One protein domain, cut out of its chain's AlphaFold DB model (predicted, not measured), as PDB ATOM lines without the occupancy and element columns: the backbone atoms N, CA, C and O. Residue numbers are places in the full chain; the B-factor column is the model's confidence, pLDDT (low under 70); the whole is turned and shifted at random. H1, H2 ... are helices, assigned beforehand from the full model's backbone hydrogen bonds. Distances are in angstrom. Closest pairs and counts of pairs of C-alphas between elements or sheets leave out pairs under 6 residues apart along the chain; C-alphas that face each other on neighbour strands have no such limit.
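This is residues 106 to 174 of the 194 residues of an uncharacterized protein of Methylobacterium brachythecii (UniProt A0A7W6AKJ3). A small rounded globule of five helices, mostly crossed: the longest, H1, runs along one side, and H4 and H5 cross it at two places, H4 near its first residues and H5 in its second half. Beside them H2 and H3 cross each other, with H3 also packed on H4 and nearest to the middle of the whole. The printed part has 69 residues, with H1, H2, H3, H4 and H5 in that order along the chain and no named strand; its class is all helix. It is compact, with a radius of gyration of the C-alphas of 10.7 A, and its C-alphas span 30 by 23 by 21 A.

H1, residues 106 to 119, is 20.0 A from first to last C-alpha and begins with C-alpha 106 at (183.292, -9.382, 22.830). H2, residues 121 to 132, is 15.8 A long, with C-alpha 132 at (163.151, -7.150, 33.817). H3 holds residues 137 to 144 and H4 residues 151 to 158. H5, residues 163 to 172, is 14.0 A long and ends with C-alpha 172 at (173.588, 13.324, 28.097).

H1 touches H4 with residues 107 to 111 alone; the closest C-alphas, those of His 108 and Leu 156, are 5.8 A apart, and the two lines are about perpendicular at 75 degrees. H1 touches H5 with residues 114 to 119 alone, closest at the C-alphas of Leu 115 and Leu 166, 6.8 A, at a steep tilt of 61 degrees, the same way. H3 touches H4 about perpendicular at 78 degrees, with the C-alphas of Pro 139 and Pro 151 closest at 5.1 A. H3 also touches H2 at a steep tilt of 60 degrees, opposite ways; their closest C-alphas, those of Gly 130 and Ala 140, are 4.9 A apart. H1 and H3 are close but not clearly touching, with the C-alphas of Glu 112 and Phe 141 closest at 7.3 A. H1 and H2 are also close but not clearly touching, the C-alphas of Leu 116 and Arg 124 being closest at 6.2 A. H3 and H5 are apart, as are H2 and H4, and H2 and H5 are only just apart, at 8.5 A. In H1, H2, H3, H4 and H5 every O i to N i+4 pair is within hydrogen-bond range.

The two C-alphas farthest apart, those of Gly 134 and Ser 164, are 30.2 A from each other. The printed part has no cut. The links H1 to H2, H2 to H3 and H4 to H5 are tight, and the link H3 to H4, six residues, is short; no link is long. The mean pLDDT of the printed part is 96.6, and no printed residue is under 70.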
ATOM      1  N   TRP A 106     182.259  -9.966  21.971       98.50
ATOM      2  CA  TRP A 106     183.292  -9.382  22.830       98.50
ATOM      3  C   TRP A 106     183.217  -7.858  22.825       98.50
ATOM      4  O   TRP A 106     183.327  -7.230  23.872       98.50
ATOM      5  N   LEU A 107     183.025  -7.258  21.649       98.50
ATOM      6  CA  LEU A 107     182.949  -5.807  21.499       98.50
ATOM      7  C   LEU A 107     181.748  -5.218  22.252       98.50
ATOM      8  O   LEU A 107     181.898  -4.200  22.927       98.50
ATOM      9  N   HIS A 108     180.588  -5.880  22.191       98.38
ATOM     10  CA  HIS A 108     179.415  -5.533  22.996       98.38
ATOM     11  C   HIS A 108     179.684  -5.696  24.486       98.38
ATOM     12  O   HIS A 108     179.537  -4.728  25.228       98.38
ATOM     13  N   PHE A 109     180.178  -6.859  24.909       98.50
ATOM     14  CA  PHE A 109     180.520  -7.097  26.310       98.50
ATOM     15  C   PHE A 109     181.488  -6.037  26.866       98.50
ATOM     16  O   PHE A 109     181.253  -5.476  27.934       98.50
ATOM     17  N   ALA A 110     182.542  -5.702  26.118       98.31
ATOM     18  CA  ALA A 110     183.554  -4.742  26.544       98.31
ATOM     19  C   ALA A 110     182.994  -3.319  26.703       98.31
ATOM     20  O   ALA A 110     183.334  -2.626  27.661       98.31
ATOM     21  N   VAL A 111     182.136  -2.853  25.788       98.44
ATOM     22  CA  VAL A 111     181.534  -1.516  25.927       98.44
ATOM     23  C   VAL A 111     180.487  -1.470  27.035       98.44
ATOM     24  O   VAL A 111     180.408  -0.482  27.761       98.44
ATOM     25  N   GLU A 112     179.712  -2.539  27.207       98.50
ATOM     26  CA  GLU A 112     178.728  -2.665  28.282       98.50
ATOM     27  C   GLU A 112     179.408  -2.633  29.653       98.50
ATOM     28  O   GLU A 112     178.980  -1.888  30.537       98.50
ATOM     29  N   GLN A 113     180.519  -3.361  29.803       98.31
ATOM     30  CA  GLN A 113     181.357  -3.326  30.997       98.31
ATOM     31  C   GLN A 113     181.874  -1.912  31.279       98.31
ATOM     32  O   GLN A 113     181.654  -1.393  32.373       98.31
ATOM     33  N   ARG A 114     182.477  -1.250  30.280       97.88
ATOM     34  CA  ARG A 114     182.994   0.123  30.421       97.88
ATOM     35  C   ARG A 114     181.908   1.104  30.860       97.88
ATOM     36  O   ARG A 114     182.133   1.910  31.753       97.88
ATOM     37  N   LEU A 115     180.712   1.035  30.273       98.31
ATOM     38  CA  LEU A 115     179.596   1.908  30.656       98.31
ATOM     39  C   LEU A 115     179.153   1.683  32.109       98.31
ATOM     40  O   LEU A 115     178.899   2.650  32.829       98.31
ATOM     41  N   LEU A 116     179.084   0.423  32.554       97.94
ATOM     42  CA  LEU A 116     178.767   0.082  33.944       97.94
ATOM     43  C   LEU A 116     179.853   0.561  34.917       97.94
ATOM     44  O   LEU A 116     179.527   1.039  36.002       97.94
ATOM     45  N   GLU A 117     181.127   0.453  34.547       96.75
ATOM     46  CA  GLU A 117     182.255   0.931  35.353       96.75
ATOM     47  C   GLU A 117     182.270   2.457  35.467       96.75
ATOM     48  O   GLU A 117     182.499   2.988  36.554       96.75
ATOM     49  N   LEU A 118     181.966   3.163  34.375       96.69
ATOM     50  CA  LEU A 118     181.939   4.624  34.334       96.69
ATOM     51  C   LEU A 118     180.755   5.222  35.103       96.69
ATOM     52  O   LEU A 118     180.932   6.243  35.759       96.69
ATOM     53  N   ALA A 119     179.560   4.629  35.036       94.88
ATOM     54  CA  ALA A 119     178.343   5.221  35.614       94.88
ATOM     55  C   ALA A 119     177.860   4.565  36.917       94.88
ATOM     56  O   ALA A 119     177.077   5.150  37.665       94.88
ATOM     57  N   GLY A 120     178.313   3.347  37.214       93.62
ATOM     58  CA  GLY A 120     177.969   2.646  38.443       93.62
ATOM     59  C   GLY A 120     176.508   2.212  38.561       93.62
ATOM     60  O   GLY A 120     175.844   1.863  37.583       93.62
ATOM     61  N   ASP A 121     176.022   2.186  39.803       94.56
ATOM     62  CA  ASP A 121     174.829   1.418  40.174       94.56
ATOM     63  C   ASP A 121     173.541   2.040  39.629       94.56
ATOM     64  O   ASP A 121     172.669   1.321  39.158       94.56
ATOM     65  N   ALA A 122     173.455   3.372  39.560       95.44
ATOM     66  CA  ALA A 122     172.287   4.048  38.991       95.44
ATOM     67  C   ALA A 122     172.051   3.671  37.516       95.44
ATOM     68  O   ALA A 122     170.912   3.482  37.082       95.44
ATOM     69  N   PHE A 123     173.128   3.530  36.736       97.88
ATOM     70  CA  PHE A 123     173.033   3.083  35.349       97.88
ATOM     71  C   PHE A 123     172.699   1.593  35.258       97.88
ATOM     72  O   PHE A 123     171.806   1.206  34.499       97.88
ATOM     73  N   ARG A 124     173.346   0.765  36.087       98.00
ATOM     74  CA  ARG A 124     173.035  -0.667  36.212       98.00
ATOM     75  C   ARG A 124     171.556  -0.902  36.516       98.00
ATOM     76  O   ARG A 124     170.930  -1.730  35.858       98.00
ATOM     77  N   ASP A 125     170.981  -0.151  37.447       97.56
ATOM     78  CA  ASP A 125     169.571  -0.257  37.823       97.56
ATOM     79  C   ASP A 125     168.647   0.076  36.649       97.56
ATOM     80  O   ASP A 125     167.641  -0.605  36.436       97.56
ATOM     81  N   MET A 126     168.991   1.081  35.839       97.94
ATOM     82  CA  MET A 126     168.229   1.408  34.631       97.94
ATOM     83  C   MET A 126     168.302   0.283  33.589       97.94
ATOM     84  O   MET A 126     167.281  -0.092  33.002       97.94
ATOM     85  N   VAL A 127     169.485  -0.304  33.390       98.31
ATOM     86  CA  VAL A 127     169.662  -1.478  32.522       98.31
ATOM     87  C   VAL A 127     168.814  -2.646  33.036       98.31
ATOM     88  O   VAL A 127     168.053  -3.237  32.268       98.31
ATOM     89  N   MET A 128     168.847  -2.929  34.341       98.12
ATOM     90  CA  MET A 128     168.069  -4.006  34.963       98.12
ATOM     91  C   MET A 128     166.556  -3.772  34.901       98.12
ATOM     92  O   MET A 128     165.789  -4.713  34.673       98.12
ATOM     93  N   GLN A 129     166.089  -2.526  34.999       97.69
ATOM     94  CA  GLN A 129     164.687  -2.185  34.735       97.69
ATOM     95  C   GLN A 129     164.283  -2.489  33.287       97.69
ATOM     96  O   GLN A 129     163.162  -2.927  33.029       97.69
ATOM     97  N   GLY A 130     165.184  -2.279  32.327       97.19
ATOM     98  CA  GLY A 130     164.983  -2.699  30.942       97.19
ATOM     99  C   GLY A 130     164.906  -4.221  30.803       97.19
ATOM    100  O   GLY A 130     163.941  -4.741  30.238       97.19
ATOM    101  N   ARG A 131     165.894  -4.931  31.358       97.06
ATOM    102  CA  ARG A 131     166.002  -6.402  31.329       97.06
ATOM    103  C   ARG A 131     164.778  -7.082  31.943       97.06
ATOM    104  O   ARG A 131     164.173  -7.941  31.310       97.06
ATOM    105  N   SER A 132     164.342  -6.631  33.119       96.38
ATOM    106  CA  SER A 132     163.151  -7.150  33.817       96.38
ATOM    107  C   SER A 132     161.834  -6.923  33.064       96.38
ATOM    108  O   SER A 132     160.861  -7.633  33.305       96.38
ATOM    109  N   ARG A 133     161.798  -5.982  32.111       96.12
ATOM    110  CA  ARG A 133     160.668  -5.772  31.188       96.12
ATOM    111  C   ARG A 133     160.804  -6.562  29.880       96.12
ATOM    112  O   ARG A 133     160.059  -6.302  28.937       96.12
ATOM    113  N   GLY A 134     161.748  -7.499  29.806       95.06
ATOM    114  CA  GLY A 134     161.951  -8.389  28.665       95.06
ATOM    115  C   GLY A 134     162.889  -7.852  27.583       95.06
ATOM    116  O   GLY A 134     162.961  -8.440  26.504       95.06
ATOM    117  N   LEU A 135     163.616  -6.753  27.824       96.38
ATOM    118  CA  LEU A 135     164.643  -6.317  26.876       96.38
ATOM    119  C   LEU A 135     165.857  -7.258  26.914       96.38
ATOM    120  O   LEU A 135     166.328  -7.674  27.978       96.38
ATOM    121  N   LYS A 136     166.408  -7.544  25.732       95.75
ATOM    122  CA  LYS A 136     167.755  -8.117  25.604       95.75
ATOM    123  C   LYS A 136     168.808  -7.116  26.101       95.75
ATOM    124  O   LYS A 136     168.484  -5.948  26.321       95.75
ATOM    125  N   THR A 137     170.040  -7.577  26.278       96.19
ATOM    126  CA  THR A 137     171.137  -6.798  26.867       96.19
ATOM    127  C   THR A 137     171.395  -5.500  26.103       96.19
ATOM    128  O   THR A 137     171.132  -4.427  26.646       96.19
ATOM    129  N   GLU A 138     171.746  -5.565  24.820       96.94
ATOM    130  CA  GLU A 138     172.098  -4.385  24.025       96.94
ATOM    131  C   GLU A 138     170.921  -3.393  23.917       96.94
ATOM    132  O   GLU A 138     171.127  -2.194  24.121       96.94
ATOM    133  N   PRO A 139     169.658  -3.825  23.682       97.62
ATOM    134  CA  PRO A 139     168.497  -2.936  23.769       97.62
ATOM    135  C   PRO A 139     168.288  -2.280  25.137       97.62
ATOM    136  O   PRO A 139     167.834  -1.137  25.186       97.62
ATOM    137  N   ALA A 140     168.585  -2.970  26.242       98.06
ATOM    138  CA  ALA A 140     168.467  -2.395  27.579       98.06
ATOM    139  C   ALA A 140     169.510  -1.290  27.804       98.06
ATOM    140  O   ALA A 140     169.144  -0.205  28.260       98.06
ATOM    141  N   PHE A 141     170.766  -1.519  27.405       98.31
ATOM    142  CA  PHE A 141     171.823  -0.501  27.438       98.31
ATOM    143  C   PHE A 141     171.503   0.689  26.534       98.31
ATOM    144  O   PHE A 141     171.537   1.835  26.980       98.31
ATOM    145  N   ALA A 142     171.117   0.429  25.282       97.69
ATOM    146  CA  ALA A 142     170.777   1.487  24.337       97.69
ATOM    147  C   ALA A 142     169.615   2.350  24.846       97.69
ATOM    148  O   ALA A 142     169.667   3.578  24.773       97.69
ATOM    149  N   LYS A 143     168.591   1.718  25.432       97.50
ATOM    150  CA  LYS A 143     167.464   2.425  26.041       97.50
ATOM    151  C   LYS A 143     167.881   3.239  27.264       97.50
ATOM    152  O   LYS A 143     167.415   4.368  27.393       97.50
ATOM    153  N   ALA A 144     168.732   2.695  28.136       97.69
ATOM    154  CA  ALA A 144     169.245   3.418  29.299       97.69
ATOM    155  C   ALA A 144     170.013   4.680  28.875       97.69
ATOM    156  O   ALA A 144     169.819   5.735  29.462       97.69
ATOM    157  N   LEU A 145     170.785   4.604  27.787       97.38
ATOM    158  CA  LEU A 145     171.488   5.741  27.180       97.38
ATOM    159  C   LEU A 145     170.587   6.693  26.366       97.38
ATOM    160  O   LEU A 145     171.079   7.654  25.779       97.38
ATOM    161  N   GLY A 146     169.279   6.433  26.267       95.94
ATOM    162  CA  GLY A 146     168.362   7.250  25.465       95.94
ATOM    163  C   GLY A 146     168.604   7.174  23.949       95.94
ATOM    164  O   GLY A 146     168.170   8.061  23.207       95.94
ATOM    165  N   LEU A 147     169.283   6.126  23.469       93.44
ATOM    166  CA  LEU A 147     169.596   5.929  22.055       93.44
ATOM    167  C   LEU A 147     168.348   5.485  21.280       93.44
ATOM    168  O   LEU A 147     167.603   4.604  21.707       93.44
ATOM    169  N   LYS A 148     168.116   6.113  20.121       87.19
ATOM    170  CA  LYS A 148     166.925   5.880  19.275       87.19
ATOM    171  C   LYS A 148     167.198   5.016  18.043       87.19
ATOM    172  O   LYS A 148     166.259   4.614  17.364       87.19
ATOM    173  N   SER A 149     168.468   4.801  17.715       88.62
ATOM    174  CA  SER A 149     168.896   3.964  16.597       88.62
ATOM    175  C   SER A 149     168.883   2.482  16.969       88.62
ATOM    176  O   SER A 149     168.660   2.119  18.122       88.62
ATOM    177  N   ASP A 150     169.132   1.627  15.976       95.25
ATOM    178  CA  ASP A 150     169.280   0.187  16.174       95.25
ATOM    179  C   ASP A 150     170.283  -0.117  17.313       95.25
ATOM    180  O   ASP A 150     171.448   0.296  17.220       95.25
ATOM    181  N   PRO A 151     169.857  -0.802  18.395       94.94
ATOM    182  CA  PRO A 151     170.700  -1.036  19.563       94.94
ATOM    183  C   PRO A 151     171.984  -1.790  19.239       94.94
ATOM    184  O   PRO A 151     173.055  -1.392  19.686       94.94
ATOM    185  N   TYR A 152     171.890  -2.833  18.414       95.69
ATOM    186  CA  TYR A 152     173.011  -3.720  18.123       95.69
ATOM    187  C   TYR A 152     174.167  -2.959  17.459       95.69
ATOM    188  O   TYR A 152     175.287  -2.921  17.973       95.69
ATOM    189  N   SER A 153     173.890  -2.283  16.344       95.38
ATOM    190  CA  SER A 153     174.892  -1.498  15.611       95.38
ATOM    191  C   SER A 153     175.380  -0.277  16.389       95.38
ATOM    192  O   SER A 153     176.536   0.121  16.260       95.38
ATOM    193  N   THR A 154     174.525   0.330  17.216       95.25
ATOM    194  CA  THR A 154     174.910   1.511  17.996       95.25
ATOM    195  C   THR A 154     175.850   1.145  19.134       95.25
ATOM    196  O   THR A 154     176.888   1.789  19.267       95.25
ATOM    197  N   MET A 155     175.552   0.082  19.885       97.19
ATOM    198  CA  MET A 155     176.451  -0.423  20.924       97.19
ATOM    199  C   MET A 155     177.786  -0.875  20.325       97.19
ATOM    200  O   MET A 155     178.839  -0.549  20.863       97.19
ATOM    201  N   LEU A 156     177.766  -1.517  19.151       96.56
ATOM    202  CA  LEU A 156     178.996  -1.917  18.461       96.56
ATOM    203  C   LEU A 156     179.849  -0.714  18.034       96.56
ATOM    204  O   LEU A 156     181.070  -0.769  18.043       96.56
ATOM    205  N   ARG A 157     179.223   0.400  17.657       96.44
ATOM    206  CA  ARG A 157     179.955   1.626  17.319       96.44
ATOM    207  C   ARG A 157     180.612   2.234  18.554       96.44
ATOM    208  O   ARG A 157     181.774   2.616  18.492       96.44
ATOM    209  N   LEU A 158     179.886   2.267  19.674       96.56
ATOM    210  CA  LEU A 158     180.399   2.770  20.949       96.56
ATOM    211  C   LEU A 158     181.594   1.958  21.461       96.56
ATOM    212  O   LEU A 158     182.446   2.513  22.149       96.56
ATOM    213  N   SER A 159     181.716   0.673  21.107       96.00
ATOM    214  CA  SER A 159     182.880  -0.120  21.518       96.00
ATOM    215  C   SER A 159     184.199   0.399  20.943       96.00
ATOM    216  O   SER A 159     185.247   0.155  21.536       96.00
ATOM    217  N   GLY A 160     184.157   1.115  19.815       95.19
ATOM    218  CA  GLY A 160     185.321   1.771  19.215       95.19
ATOM    219  C   GLY A 160     185.618   3.170  19.764       95.19
ATOM    220  O   GLY A 160     186.632   3.757  19.397       95.19
ATOM    221  N   GLU A 161     184.755   3.714  20.621       97.75
ATOM    222  CA  GLU A 161     184.884   5.075  21.138       97.75
ATOM    223  C   GLU A 161     185.765   5.138  22.394       97.75
ATOM    224  O   GLU A 161     185.833   4.197  23.197       97.75
ATOM    225  N   ALA A 162     186.420   6.282  22.595       97.06
ATOM    226  CA  ALA A 162     187.165   6.575  23.817       97.06
ATOM    227  C   ALA A 162     186.221   6.771  25.016       97.06
ATOM    228  O   ALA A 162     185.057   7.136  24.848       97.06
ATOM    229  N   ASP A 163     186.728   6.585  26.239       96.56
ATOM    230  CA  ASP A 163     185.915   6.759  27.452       96.56
ATOM    231  C   ASP A 163     185.266   8.143  27.529       96.56
ATOM    232  O   ASP A 163     184.113   8.237  27.921       96.56
ATOM    233  N   SER A 164     185.949   9.204  27.089       96.06
ATOM    234  CA  SER A 164     185.392  10.564  27.079       96.06
ATOM    235  C   SER A 164     184.101  10.676  26.258       96.06
ATOM    236  O   SER A 164     183.206  11.446  26.600       96.06
ATOM    237  N   CYS A 165     183.977   9.898  25.178       97.00
ATOM    238  CA  CYS A 165     182.749   9.829  24.388       97.00
ATOM    239  C   CYS A 165     181.649   9.059  25.136       97.00
ATOM    240  O   CYS A 165     180.487   9.463  25.099       97.00
ATOM    241  N   LEU A 166     182.004   7.973  25.832       97.75
ATOM    242  CA  LEU A 166     181.061   7.197  26.646       97.75
ATOM    243  C   LEU A 166     180.543   8.012  27.836       97.75
ATOM    244  O   LEU A 166     179.345   8.032  28.101       97.75
ATOM    245  N   GLU A 167     181.432   8.739  28.507       97.25
ATOM    246  CA  GLU A 167     181.119   9.672  29.589       97.25
ATOM    247  C   GLU A 167     180.160  10.770  29.121       97.25
ATOM    248  O   GLU A 167     179.165  11.050  29.791       97.25
ATOM    249  N   ALA A 168     180.398  11.347  27.939       96.38
ATOM    250  CA  ALA A 168     179.493  12.327  27.346       96.38
ATOM    251  C   ALA A 168     178.108  11.729  27.041       96.38
ATOM    252  O   ALA A 168     177.093  12.382  27.287       96.38
ATOM    253  N   ALA A 169     178.045  10.487  26.547       96.62
ATOM    254  CA  ALA A 169     176.781   9.790  26.309       96.62
ATOM    255  C   ALA A 169     176.016   9.518  27.618       96.62
ATOM    256  O   ALA A 169     174.811   9.756  27.687       96.62
ATOM    257  N   LEU A 170     176.716   9.083  28.668       97.62
ATOM    258  CA  LEU A 170     176.153   8.866  30.002       97.62
ATOM    259  C   LEU A 170     175.625  10.168  30.618       97.62
ATOM    260  O   LEU A 170     174.493  10.203  31.100       97.62
ATOM    261  N   ALA A 171     176.396  11.254  30.534       96.38
ATOM    262  CA  ALA A 171     175.987  12.567  31.022       96.38
ATOM    263  C   ALA A 171     174.773  13.113  30.252       96.38
ATOM    264  O   ALA A 171     173.838  13.633  30.860       96.38
ATOM    265  N   ALA A 172     174.737  12.946  28.924       96.31
ATOM    266  CA  ALA A 172     173.588  13.324  28.097       96.31
ATOM    267  C   ALA A 172     172.321  12.517  28.437       96.31
ATOM    268  O   ALA A 172     171.210  13.034  28.308       96.31
ATOM    269  N   ALA A 173     172.486  11.277  28.904       96.06
ATOM    270  CA  ALA A 173     171.410  10.435  29.418       96.06
ATOM    271  C   ALA A 173     171.053  10.717  30.896       96.06
ATOM    272  O   ALA A 173     170.117  10.118  31.423       96.06
ATOM    273  N   GLY A 174     171.753  11.649  31.554       96.25
ATOM    274  CA  GLY A 174     171.468  12.093  32.920       96.25
ATOM    275  C   GLY A 174     172.148  11.281  34.026       96.25
ATOM    276  O   GLY A 174     171.747  11.403  35.182       96.25
TER     277      GLY A 174